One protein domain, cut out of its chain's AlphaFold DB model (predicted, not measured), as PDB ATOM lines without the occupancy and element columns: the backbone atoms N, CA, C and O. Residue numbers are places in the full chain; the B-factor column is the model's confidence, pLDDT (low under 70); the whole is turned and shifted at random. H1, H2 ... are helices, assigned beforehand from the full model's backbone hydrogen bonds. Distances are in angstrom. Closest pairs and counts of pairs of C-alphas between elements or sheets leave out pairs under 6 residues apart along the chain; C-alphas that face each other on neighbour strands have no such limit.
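Overview. This is residues 75 to 143 of the 196 residues of an uncharacterized protein of Methylobacterium sp. ap11 (UniProt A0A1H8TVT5). Four short helices, H1, H3, H4 and H5, gather round a common middle, with H1 and H5 crossing nearly at a right angle, H3 beside the last residues of H1, and H4 near all three at one end. The very short H2 packs on H1, and residues 130 to 143 close the printed part as a tail with no named element. The printed part has 69 residues with five named helices, in the order H1, H2, H3, H4, H5, and no named strand; its class is all helix. It is compact, with a radius of gyration of the C-alphas of 10.6 A, and its rounded outline spans 29 by 22 by 20 A.

Arrangement. Start with H1, residues 75 to 86, the hub, which touches three other helices. Go on to H2, residues 94 to 97: it touches H1, and their closest C-alphas, those of Ala 81 and Ala 94, are 4.4 A apart. Next comes H3, residues 100 to 108, which touches residues 82 to 86 of H1 alone; the closest C-alphas, those of Leu 86 and Leu 106, are 7.1 A apart. H1 and H3 stand at a steep tilt of 49 degrees, the same way. H2 and H3 are apart. Then find H4, residues 111 to 118, close to H1 but not clearly touching it; the closest C-alphas, those of Gly 83 and Leu 118, are 6.9 A apart. H1 and H4 stand at a shallow tilt of 29 degrees, opposite ways. Last is H5, residues 122 to 129, which touches H1 with 30 pairs of C-alphas within 8 A; the closest, those of Gly 79 and Ala 122, are 4.0 A apart. H1 and H5 are about perpendicular, at 84 degrees. H4 and H5 are close but not clearly touching, with the closest C-alphas, those of Leu 117 and Ile 125, 6.9 A apart. In H1, H3, H4 and H5 every O i to N i+4 pair is within hydrogen-bond range; H2 is too short for such a pair.

Along the chain. Find C-alpha 75 at (-55.159, -38.710, 30.917); from there H1 runs 16.7 A to C-alpha 86 at (-44.586, -30.598, 20.920). H2 measures 5.5 A, H3 12.2 A and H4 10.8 A from first to last C-alpha. H5 runs 10.6 A and ends at C-alpha 129, at (-47.297, -41.575, 28.153).

Size, cuts and confidence. The C-alphas of Gly 90 and Thr 143, the two farthest apart, are 30.3 A apart. The printed part has no cut. The link from H1 to H2 is short, the other three are tight. The mean pLDDT of the printed part is 91.4; look for values under 70 at residues 89 to 95, of which 94 and 95 belong to H2.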
ATOM      1  N   ARG A  75     -55.740 -38.189  32.166       94.19
ATOM      2  CA  ARG A  75     -55.159 -38.710  30.917       94.19
ATOM      3  C   ARG A  75     -55.296 -37.712  29.778       94.19
ATOM      4  O   ARG A  75     -54.402 -37.567  28.952       94.19
ATOM      5  N   GLU A  76     -56.439 -37.052  29.697       93.44
ATOM      6  CA  GLU A  76     -56.678 -36.059  28.663       93.44
ATOM      7  C   GLU A  76     -55.821 -34.813  28.900       93.44
ATOM      8  O   GLU A  76     -55.245 -34.289  27.948       93.44
ATOM      9  N   GLU A  77     -55.661 -34.392  30.157       92.81
ATOM     10  CA  GLU A  77     -54.754 -33.303  30.531       92.81
ATOM     11  C   GLU A  77     -53.306 -33.606  30.143       92.81
ATOM     12  O   GLU A  77     -52.656 -32.774  29.512       92.81
ATOM     13  N   TRP A  78     -52.825 -34.821  30.425       94.38
ATOM     14  CA  TRP A  78     -51.507 -35.283  29.983       94.38
ATOM     15  C   TRP A  78     -51.353 -35.242  28.461       94.38
ATOM     16  O   TRP A  78     -50.329 -34.793  27.953       94.38
ATOM     17  N   GLY A  79     -52.367 -35.683  27.716       94.81
ATOM     18  CA  GLY A  79     -52.331 -35.638  26.258       94.81
ATOM     19  C   GLY A  79     -52.342 -34.229  25.678       94.81
ATOM     20  O   GLY A  79     -51.623 -33.959  24.718       94.81
ATOM     21  N   ARG A  80     -53.126 -33.319  26.265       92.62
ATOM     22  CA  ARG A  80     -53.148 -31.901  25.875       92.62
ATOM     23  C   ARG A  80     -51.802 -31.246  26.168       92.62
ATOM     24  O   ARG A  80     -51.229 -30.631  25.278       92.62
ATOM     25  N   ALA A  81     -51.256 -31.484  27.359       93.94
ATOM     26  CA  ALA A  81     -49.930 -31.020  27.745       93.94
ATOM     27  C   ALA A  81     -48.828 -31.551  26.811       93.94
ATOM     28  O   ALA A  81     -47.898 -30.820  26.486       93.94
ATOM     29  N   ALA A  82     -48.936 -32.797  26.338       94.75
ATOM     30  CA  ALA A  82     -48.017 -33.354  25.345       94.75
ATOM     31  C   ALA A  82     -48.126 -32.651  23.985       94.75
ATOM     32  O   ALA A  82     -47.106 -32.385  23.352       94.75
ATOM     33  N   GLY A  83     -49.346 -32.313  23.559       93.88
ATOM     34  CA  GLY A  83     -49.578 -31.482  22.379       93.88
ATOM     35  C   GLY A  83     -48.923 -30.107  22.504       93.88
ATOM     36  O   GLY A  83     -48.168 -29.713  21.617       93.88
ATOM     37  N   ASP A  84     -49.138 -29.434  23.636       92.56
ATOM     38  CA  ASP A  84     -48.555 -28.120  23.926       92.56
ATOM     39  C   ASP A  84     -47.019 -28.176  24.019       92.56
ATOM     40  O   ASP A  84     -46.341 -27.250  23.585       92.56
ATOM     41  N   HIS A  85     -46.446 -29.271  24.537       93.50
ATOM     42  CA  HIS A  85     -44.992 -29.482  24.574       93.50
ATOM     43  C   HIS A  85     -44.398 -29.623  23.168       93.50
ATOM     44  O   HIS A  85     -43.352 -29.050  22.870       93.50
ATOM     45  N   LEU A  86     -45.062 -30.378  22.288       92.62
ATOM     46  CA  LEU A  86     -44.586 -30.598  20.920       92.62
ATOM     47  C   LEU A  86     -44.790 -29.374  20.016       92.62
ATOM     48  O   LEU A  86     -43.957 -29.115  19.148       92.62
ATOM     49  N   PHE A  87     -45.890 -28.645  20.209       88.62
ATOM     50  CA  PHE A  87     -46.267 -27.465  19.433       88.62
ATOM     51  C   PHE A  87     -46.767 -26.361  20.372       88.62
ATOM     52  O   PHE A  87     -47.980 -26.199  20.537       88.62
ATOM     53  N   PRO A  88     -45.852 -25.580  20.973       83.81
ATOM     54  CA  PRO A  88     -46.202 -24.566  21.961       83.81
ATOM     55  C   PRO A  88     -47.063 -23.461  21.343       83.81
ATOM     56  O   PRO A  88     -46.578 -22.539  20.687       83.81
ATOM     57  N   CYS A  89     -48.373 -23.558  21.571       68.50
ATOM     58  CA  CYS A  89     -49.371 -22.583  21.146       68.50
ATOM     59  C   CYS A  89     -49.731 -21.656  22.315       68.50
ATOM     60  O   CYS A  89     -50.813 -21.743  22.886       68.50
ATOM     61  N   GLY A  90     -48.818 -20.753  22.670       64.88
ATOM     62  CA  GLY A  90     -49.095 -19.582  23.515       64.88
ATOM     63  C   GLY A  90     -49.257 -19.816  25.026       64.88
ATOM     64  O   GLY A  90     -48.740 -19.009  25.793       64.88
ATOM     65  N   GLU A  91     -49.925 -20.881  25.480       63.94
ATOM     66  CA  GLU A  91     -50.055 -21.205  26.911       63.94
ATOM     67  C   GLU A  91     -49.106 -22.349  27.312       63.94
ATOM     68  O   GLU A  91     -49.241 -23.476  26.846       63.94
ATOM     69  N   GLU A  92     -48.160 -22.087  28.223       65.12
ATOM     70  CA  GLU A  92     -47.239 -23.094  28.785       65.12
ATOM     71  C   GLU A  92     -47.931 -24.025  29.805       65.12
ATOM     72  O   GLU A  92     -47.549 -24.111  30.972       65.12
ATOM     73  N   ARG A  93     -48.966 -24.763  29.389       65.69
ATOM     74  CA  ARG A  93     -49.629 -25.754  30.264       65.69
ATOM     75  C   ARG A  93     -48.752 -26.976  30.546       65.69
ATOM     76  O   ARG A  93     -48.883 -27.607  31.594       65.69
ATOM     77  N   ALA A  94     -47.824 -27.293  29.642       66.75
ATOM     78  CA  ALA A  94     -46.989 -28.490  29.718       66.75
ATOM     79  C   ALA A  94     -46.065 -28.536  30.952       66.75
ATOM     80  O   ALA A  94     -45.830 -29.612  31.511       66.75
ATOM     81  N   ALA A  95     -45.575 -27.377  31.408       67.44
ATOM     82  CA  ALA A  95     -44.518 -27.279  32.416       67.44
ATOM     83  C   ALA A  95     -44.921 -27.775  33.821       67.44
ATOM     84  O   ALA A  95     -44.042 -28.122  34.611       67.44
ATOM     85  N   GLY A  96     -46.221 -27.841  34.129       77.12
ATOM     86  CA  GLY A  96     -46.728 -28.321  35.421       77.12
ATOM     87  C   GLY A  96     -47.297 -29.742  35.410       77.12
ATOM     88  O   GLY A  96     -47.519 -30.304  36.478       77.12
ATOM     89  N   ILE A  97     -47.544 -30.318  34.229       90.25
ATOM     90  CA  ILE A  97     -48.322 -31.561  34.085       90.25
ATOM     91  C   ILE A  97     -47.426 -32.745  33.716       90.25
ATOM     92  O   ILE A  97     -47.567 -33.827  34.283       90.25
ATOM     93  N   LEU A  98     -46.498 -32.547  32.776       93.12
ATOM     94  CA  LEU A  98     -45.632 -33.622  32.294       93.12
ATOM     95  C   LEU A  98     -44.417 -33.798  33.198       93.12
ATOM     96  O   LEU A  98     -43.725 -32.820  33.499       93.12
ATOM     97  N   ASP A  99     -44.120 -35.048  33.554       93.75
ATOM     98  CA  ASP A  99     -42.863 -35.411  34.205       93.75
ATOM     99  C   ASP A  99     -41.672 -35.315  33.229       93.75
ATOM    100  O   ASP A  99     -41.826 -35.275  32.005       93.75
ATOM    101  N   GLU A 100     -40.454 -35.266  33.775       92.94
ATOM    102  CA  GLU A 100     -39.222 -35.137  32.978       92.94
ATOM    103  C   GLU A 100     -39.045 -36.305  31.996       92.94
ATOM    104  O   GLU A 100     -38.566 -36.142  30.875       92.94
ATOM    105  N   ARG A 101     -39.493 -37.496  32.402       94.75
ATOM    106  CA  ARG A 101     -39.455 -38.707  31.584       94.75
ATOM    107  C   ARG A 101     -40.329 -38.566  30.338       94.75
ATOM    108  O   ARG A 101     -39.877 -38.900  29.245       94.75
ATOM    109  N   ALA A 102     -41.567 -38.100  30.487       95.44
ATOM    110  CA  ALA A 102     -42.478 -37.879  29.374       95.44
ATOM    111  C   ALA A 102     -41.942 -36.787  28.447       95.44
ATOM    112  O   ALA A 102     -41.965 -36.976  27.235       95.44
ATOM    113  N   ARG A 103     -41.390 -35.696  28.995       94.75
ATOM    114  CA  ARG A 103     -40.755 -34.641  28.188       94.75
ATOM    115  C   ARG A 103     -39.597 -35.183  27.370       94.75
ATOM    116  O   ARG A 103     -39.608 -35.046  26.154       94.75
ATOM    117  N   SER A 104     -38.667 -35.894  28.003       94.62
ATOM    118  CA  SER A 104     -37.541 -36.475  27.277       94.62
ATOM    119  C   SER A 104     -37.976 -37.503  26.235       94.62
ATOM    120  O   SER A 104     -37.323 -37.613  25.200       94.62
ATOM    121  N   TYR A 105     -39.045 -38.263  26.490       96.31
ATOM    122  CA  TYR A 105     -39.624 -39.145  25.482       96.31
ATOM    123  C   TYR A 105     -40.141 -38.341  24.285       96.31
ATOM    124  O   TYR A 105     -39.745 -38.622  23.157       96.31
ATOM    125  N   LEU A 106     -40.960 -37.313  24.521       96.44
ATOM    126  CA  LEU A 106     -41.499 -36.446  23.470       96.44
ATOM    127  C   LEU A 106     -40.390 -35.739  22.677       96.44
ATOM    128  O   LEU A 106     -40.488 -35.617  21.458       96.44
ATOM    129  N   ASP A 107     -39.313 -35.336  23.350       95.56
ATOM    130  CA  ASP A 107     -38.147 -34.714  22.722       95.56
ATOM    131  C   ASP A 107     -37.362 -35.693  21.843       95.56
ATOM    132  O   ASP A 107     -36.785 -35.280  20.835       95.56
ATOM    133  N   SER A 108     -37.368 -36.984  22.192       95.75
ATOM    134  CA  SER A 108     -36.683 -38.036  21.434       95.75
ATOM    135  C   SER A 108     -37.410 -38.462  20.158       95.75
ATOM    136  O   SER A 108     -36.779 -39.071  19.297       95.75
ATOM    137  N   LEU A 109     -38.703 -38.141  20.032       96.75
ATOM    138  CA  LEU A 109     -39.496 -38.491  18.856       96.75
ATOM    139  C   LEU A 109     -39.025 -37.720  17.624       96.75
ATOM    140  O   LEU A 109     -38.785 -36.505  17.691       96.75
ATOM    141  N   ASP A 110     -38.970 -38.405  16.486       96.62
ATOM    142  CA  ASP A 110     -38.721 -37.770  15.196       96.62
ATOM    143  C   ASP A 110     -39.957 -37.010  14.666       96.62
ATOM    144  O   ASP A 110     -41.017 -36.950  15.293       96.62
ATOM    145  N   VAL A 111     -39.822 -36.357  13.510       95.69
ATOM    146  CA  VAL A 111     -40.903 -35.539  12.934       95.69
ATOM    147  C   VAL A 111     -42.120 -36.386  12.539       95.69
ATOM    148  O   VAL A 111     -43.257 -35.941  12.718       95.69
ATOM    149  N   GLU A 112     -41.902 -37.593  12.017       96.56
ATOM    150  CA  GLU A 112     -42.973 -38.489  11.575       96.56
ATOM    151  C   GLU A 112     -43.707 -39.091  12.778       96.56
ATOM    152  O   GLU A 112     -44.937 -39.118  12.806       96.56
ATOM    153  N   GLU A 113     -42.968 -39.490  13.810       97.06
ATOM    154  CA  GLU A 113     -43.481 -39.990  15.081       97.06
ATOM    155  C   GLU A 113     -44.281 -38.917  15.824       97.06
ATOM    156  O   GLU A 113     -45.371 -39.195  16.323       97.06
ATOM    157  N   ARG A 114     -43.810 -37.664  15.849       96.38
ATOM    158  CA  ARG A 114     -44.574 -36.542  16.424       96.38
ATOM    159  C   ARG A 114     -45.901 -36.341  15.701       96.38
ATOM    160  O   ARG A 114     -46.939 -36.214  16.349       96.38
ATOM    161  N   ALA A 115     -45.885 -36.345  14.367       95.19
ATOM    162  CA  ALA A 115     -47.105 -36.231  13.573       95.19
ATOM    163  C   ALA A 115     -48.051 -37.422  13.813       95.19
ATOM    164  O   ALA A 115     -49.259 -37.232  13.969       95.19
ATOM    165  N   ALA A 116     -47.508 -38.640  13.903       96.25
ATOM    166  CA  ALA A 116     -48.272 -39.845  14.200       96.25
ATOM    167  C   ALA A 116     -48.894 -39.808  15.604       96.25
ATOM    168  O   ALA A 116     -50.051 -40.197  15.763       96.25
ATOM    169  N   LEU A 117     -48.171 -39.310  16.611       96.75
ATOM    170  CA  LEU A 117     -48.679 -39.151  17.973       96.75
ATOM    171  C   LEU A 117     -49.854 -38.172  18.019       96.75
ATOM    172  O   LEU A 117     -50.879 -38.481  18.620       96.75
ATOM    173  N   LEU A 118     -49.739 -37.033  17.336       95.12
ATOM    174  CA  LEU A 118     -50.776 -35.996  17.315       95.12
ATOM    175  C   LEU A 118     -52.005 -36.355  16.479       95.12
ATOM    176  O   LEU A 118     -53.037 -35.698  16.596       95.12
ATOM    177  N   ALA A 119     -51.931 -37.408  15.666       96.06
ATOM    178  CA  ALA A 119     -53.103 -37.964  15.000       96.06
ATOM    179  C   ALA A 119     -54.056 -38.678  15.980       96.06
ATOM    180  O   ALA A 119     -55.199 -38.973  15.623       96.06
ATOM    181  N   TYR A 120     -53.605 -38.978  17.203       96.50
ATOM    182  CA  TYR A 120     -54.431 -39.572  18.247       96.50
ATOM    183  C   TYR A 120     -55.119 -38.512  19.114       96.50
ATOM    184  O   TYR A 120     -54.632 -37.404  19.314       96.50
ATOM    185  N   GLU A 121     -56.260 -38.884  19.695       95.31
ATOM    186  CA  GLU A 121     -56.937 -38.062  20.699       95.31
ATOM    187  C   GLU A 121     -56.065 -37.879  21.949       95.31
ATOM    188  O   GLU A 121     -55.382 -38.814  22.379       95.31
ATOM    189  N   ALA A 122     -56.165 -36.712  22.595       94.44
ATOM    190  CA  ALA A 122     -55.401 -36.382  23.801       94.44
ATOM    191  C   ALA A 122     -55.485 -37.483  24.870       94.44
ATOM    192  O   ALA A 122     -54.473 -37.917  25.413       94.44
ATOM    193  N   ARG A 123     -56.673 -38.043  25.107       95.62
ATOM    194  CA  ARG A 123     -56.839 -39.148  26.056       95.62
ATOM    195  C   ARG A 123     -55.967 -40.365  25.727       95.62
ATOM    196  O   ARG A 123     -55.375 -40.954  26.627       95.62
ATOM    197  N   HIS A 124     -55.864 -40.744  24.453       96.88
ATOM    198  CA  HIS A 124     -55.033 -41.868  24.016       96.88
ATOM    199  C   HIS A 124     -53.539 -41.560  24.125       96.88
ATOM    200  O   HIS A 124     -52.766 -42.447  24.488       96.88
ATOM    201  N   ILE A 125     -53.147 -40.315  23.853       96.62
ATOM    202  CA  ILE A 125     -51.774 -39.842  24.055       96.62
ATOM    203  C   ILE A 125     -51.407 -39.936  25.540       96.62
ATOM    204  O   ILE A 125     -50.386 -40.527  25.881       96.62
ATOM    205  N   GLY A 126     -52.259 -39.448  26.445       96.00
ATOM    206  CA  GLY A 126     -52.001 -39.543  27.882       96.00
ATOM    207  C   GLY A 126     -51.900 -40.982  28.379       96.00
ATOM    208  O   GLY A 126     -50.952 -41.322  29.083       96.00
ATOM    209  N   GLN A 127     -52.802 -41.869  27.943       96.81
ATOM    210  CA  GLN A 127     -52.698 -43.307  28.235       96.81
ATOM    211  C   GLN A 127     -51.375 -43.908  27.749       96.81
ATOM    212  O   GLN A 127     -50.831 -44.812  28.384       96.81
ATOM    213  N   HIS A 128     -50.853 -43.423  26.623       97.25
ATOM    214  CA  HIS A 128     -49.579 -43.877  26.092       97.25
ATOM    215  C   HIS A 128     -48.394 -43.443  26.950       97.25
ATOM    216  O   HIS A 128     -47.588 -44.283  27.345       97.25
ATOM    217  N   LEU A 129     -48.340 -42.159  27.303       96.25
ATOM    218  CA  LEU A 129     -47.297 -41.575  28.153       96.25
ATOM    219  C   LEU A 129     -47.287 -42.164  29.570       96.25
ATOM    220  O   LEU A 129     -46.227 -42.369  30.168       96.25
ATOM    221  N   LEU A 130     -48.463 -42.522  30.084       94.50
ATOM    222  CA  LEU A 130     -48.612 -43.222  31.359       94.50
ATOM    223  C   LEU A 130     -48.273 -44.721  31.268       94.50
ATOM    224  O   LEU A 130     -48.184 -45.396  32.292       94.50
ATOM    225  N   GLY A 131     -48.052 -45.257  30.064       93.69
ATOM    226  CA  GLY A 131     -47.751 -46.673  29.835       93.69
ATOM    227  C   GLY A 131     -48.965 -47.603  29.937       93.69
ATOM    228  O   GLY A 131     -48.805 -48.820  29.869       93.69
ATOM    229  N   GLU A 132     -50.176 -47.056  30.065       94.81
ATOM    230  CA  GLU A 132     -51.432 -47.815  30.096       94.81
ATOM    231  C   GLU A 132     -51.771 -48.406  28.719       94.81
ATOM    232  O   GLU A 132     -52.392 -49.467  28.620       94.81
ATOM    233  N   ARG A 133     -51.357 -47.730  27.637       94.62
ATOM    234  CA  ARG A 133     -51.642 -48.137  26.256       94.62
ATOM    235  C   ARG A 133     -50.416 -48.047  25.356       94.62
ATOM    236  O   ARG A 133     -49.652 -47.091  25.384       94.62
ATOM    237  N   LYS A 134     -50.261 -49.021  24.462       95.19
ATOM    238  CA  LYS A 134     -49.290 -48.936  23.365       95.19
ATOM    239  C   LYS A 134     -49.981 -48.391  22.120       95.19
ATOM    240  O   LYS A 134     -51.022 -48.915  21.720       95.19
ATOM    241  N   LEU A 135     -49.416 -47.342  21.533       95.44
ATOM    242  CA  LEU A 135     -49.851 -46.823  20.242       95.44
ATOM    243  C   LEU A 135     -49.069 -47.513  19.124       95.44
ATOM    244  O   LEU A 135     -47.933 -47.949  19.308       95.44
ATOM    245  N   LYS A 136     -49.720 -47.690  17.974       93.62
ATOM    246  CA  LYS A 136     -49.117 -48.372  16.829       93.62
ATOM    247  C   LYS A 136     -48.135 -47.413  16.153       93.62
ATOM    248  O   LYS A 136     -48.446 -46.239  16.022       93.62
ATOM    249  N   ASN A 137     -47.003 -47.936  15.678       91.06
ATOM    250  CA  ASN A 137     -45.962 -47.168  14.981       91.06
ATOM    251  C   ASN A 137     -45.302 -46.071  15.833       91.06
ATOM    252  O   ASN A 137     -44.721 -45.151  15.276       91.06
ATOM    253  N   LEU A 138     -45.391 -46.170  17.160       95.69
ATOM    254  CA  LEU A 138     -44.679 -45.289  18.076       95.69
ATOM    255  C   LEU A 138     -43.730 -46.103  18.953       95.69
ATOM    256  O   LEU A 138     -44.075 -47.230  19.348       95.69
ATOM    257  N   PRO A 139     -42.548 -45.557  19.273       95.62
ATOM    258  CA  PRO A 139     -41.628 -46.205  20.185       95.62
ATOM    259  C   PRO A 139     -42.274 -46.307  21.574       95.62
ATOM    260  O   PRO A 139     -43.034 -45.422  21.982       95.62
ATOM    261  N   PRO A 140     -42.013 -47.391  22.321       94.06
ATOM    262  CA  PRO A 140     -42.570 -47.549  23.653       94.06
ATOM    263  C   PRO A 140     -42.006 -46.483  24.594       94.06
ATOM    264  O   PRO A 140     -40.799 -46.249  24.630       94.06
ATOM    265  N   VAL A 141     -42.880 -45.893  25.409       94.81
ATOM    266  CA  VAL A 141     -42.464 -44.957  26.454       94.81
ATOM    267  C   VAL A 141     -41.599 -45.705  27.475       94.81
ATOM    268  O   VAL A 141     -42.026 -46.758  27.969       94.81
ATOM    269  N   PRO A 142     -40.402 -45.195  27.816       93.50
ATOM    270  CA  PRO A 142     -39.555 -45.805  28.826       93.50
ATOM    271  C   PRO A 142     -40.296 -45.954  30.150       93.50
ATOM    272  O   PRO A 142     -40.970 -45.039  30.635       93.50
ATOM    273  N   THR A 143     -40.148 -47.112  30.779       93.12
ATOM    274  CA  THR A 143     -40.594 -47.297  32.164       93.12
ATOM    275  C   THR A 143     -39.780 -46.412  33.111       93.12
ATOM    276  O   THR A 143     -38.658 -46.011  32.797       93.12
TER     277      THR A 143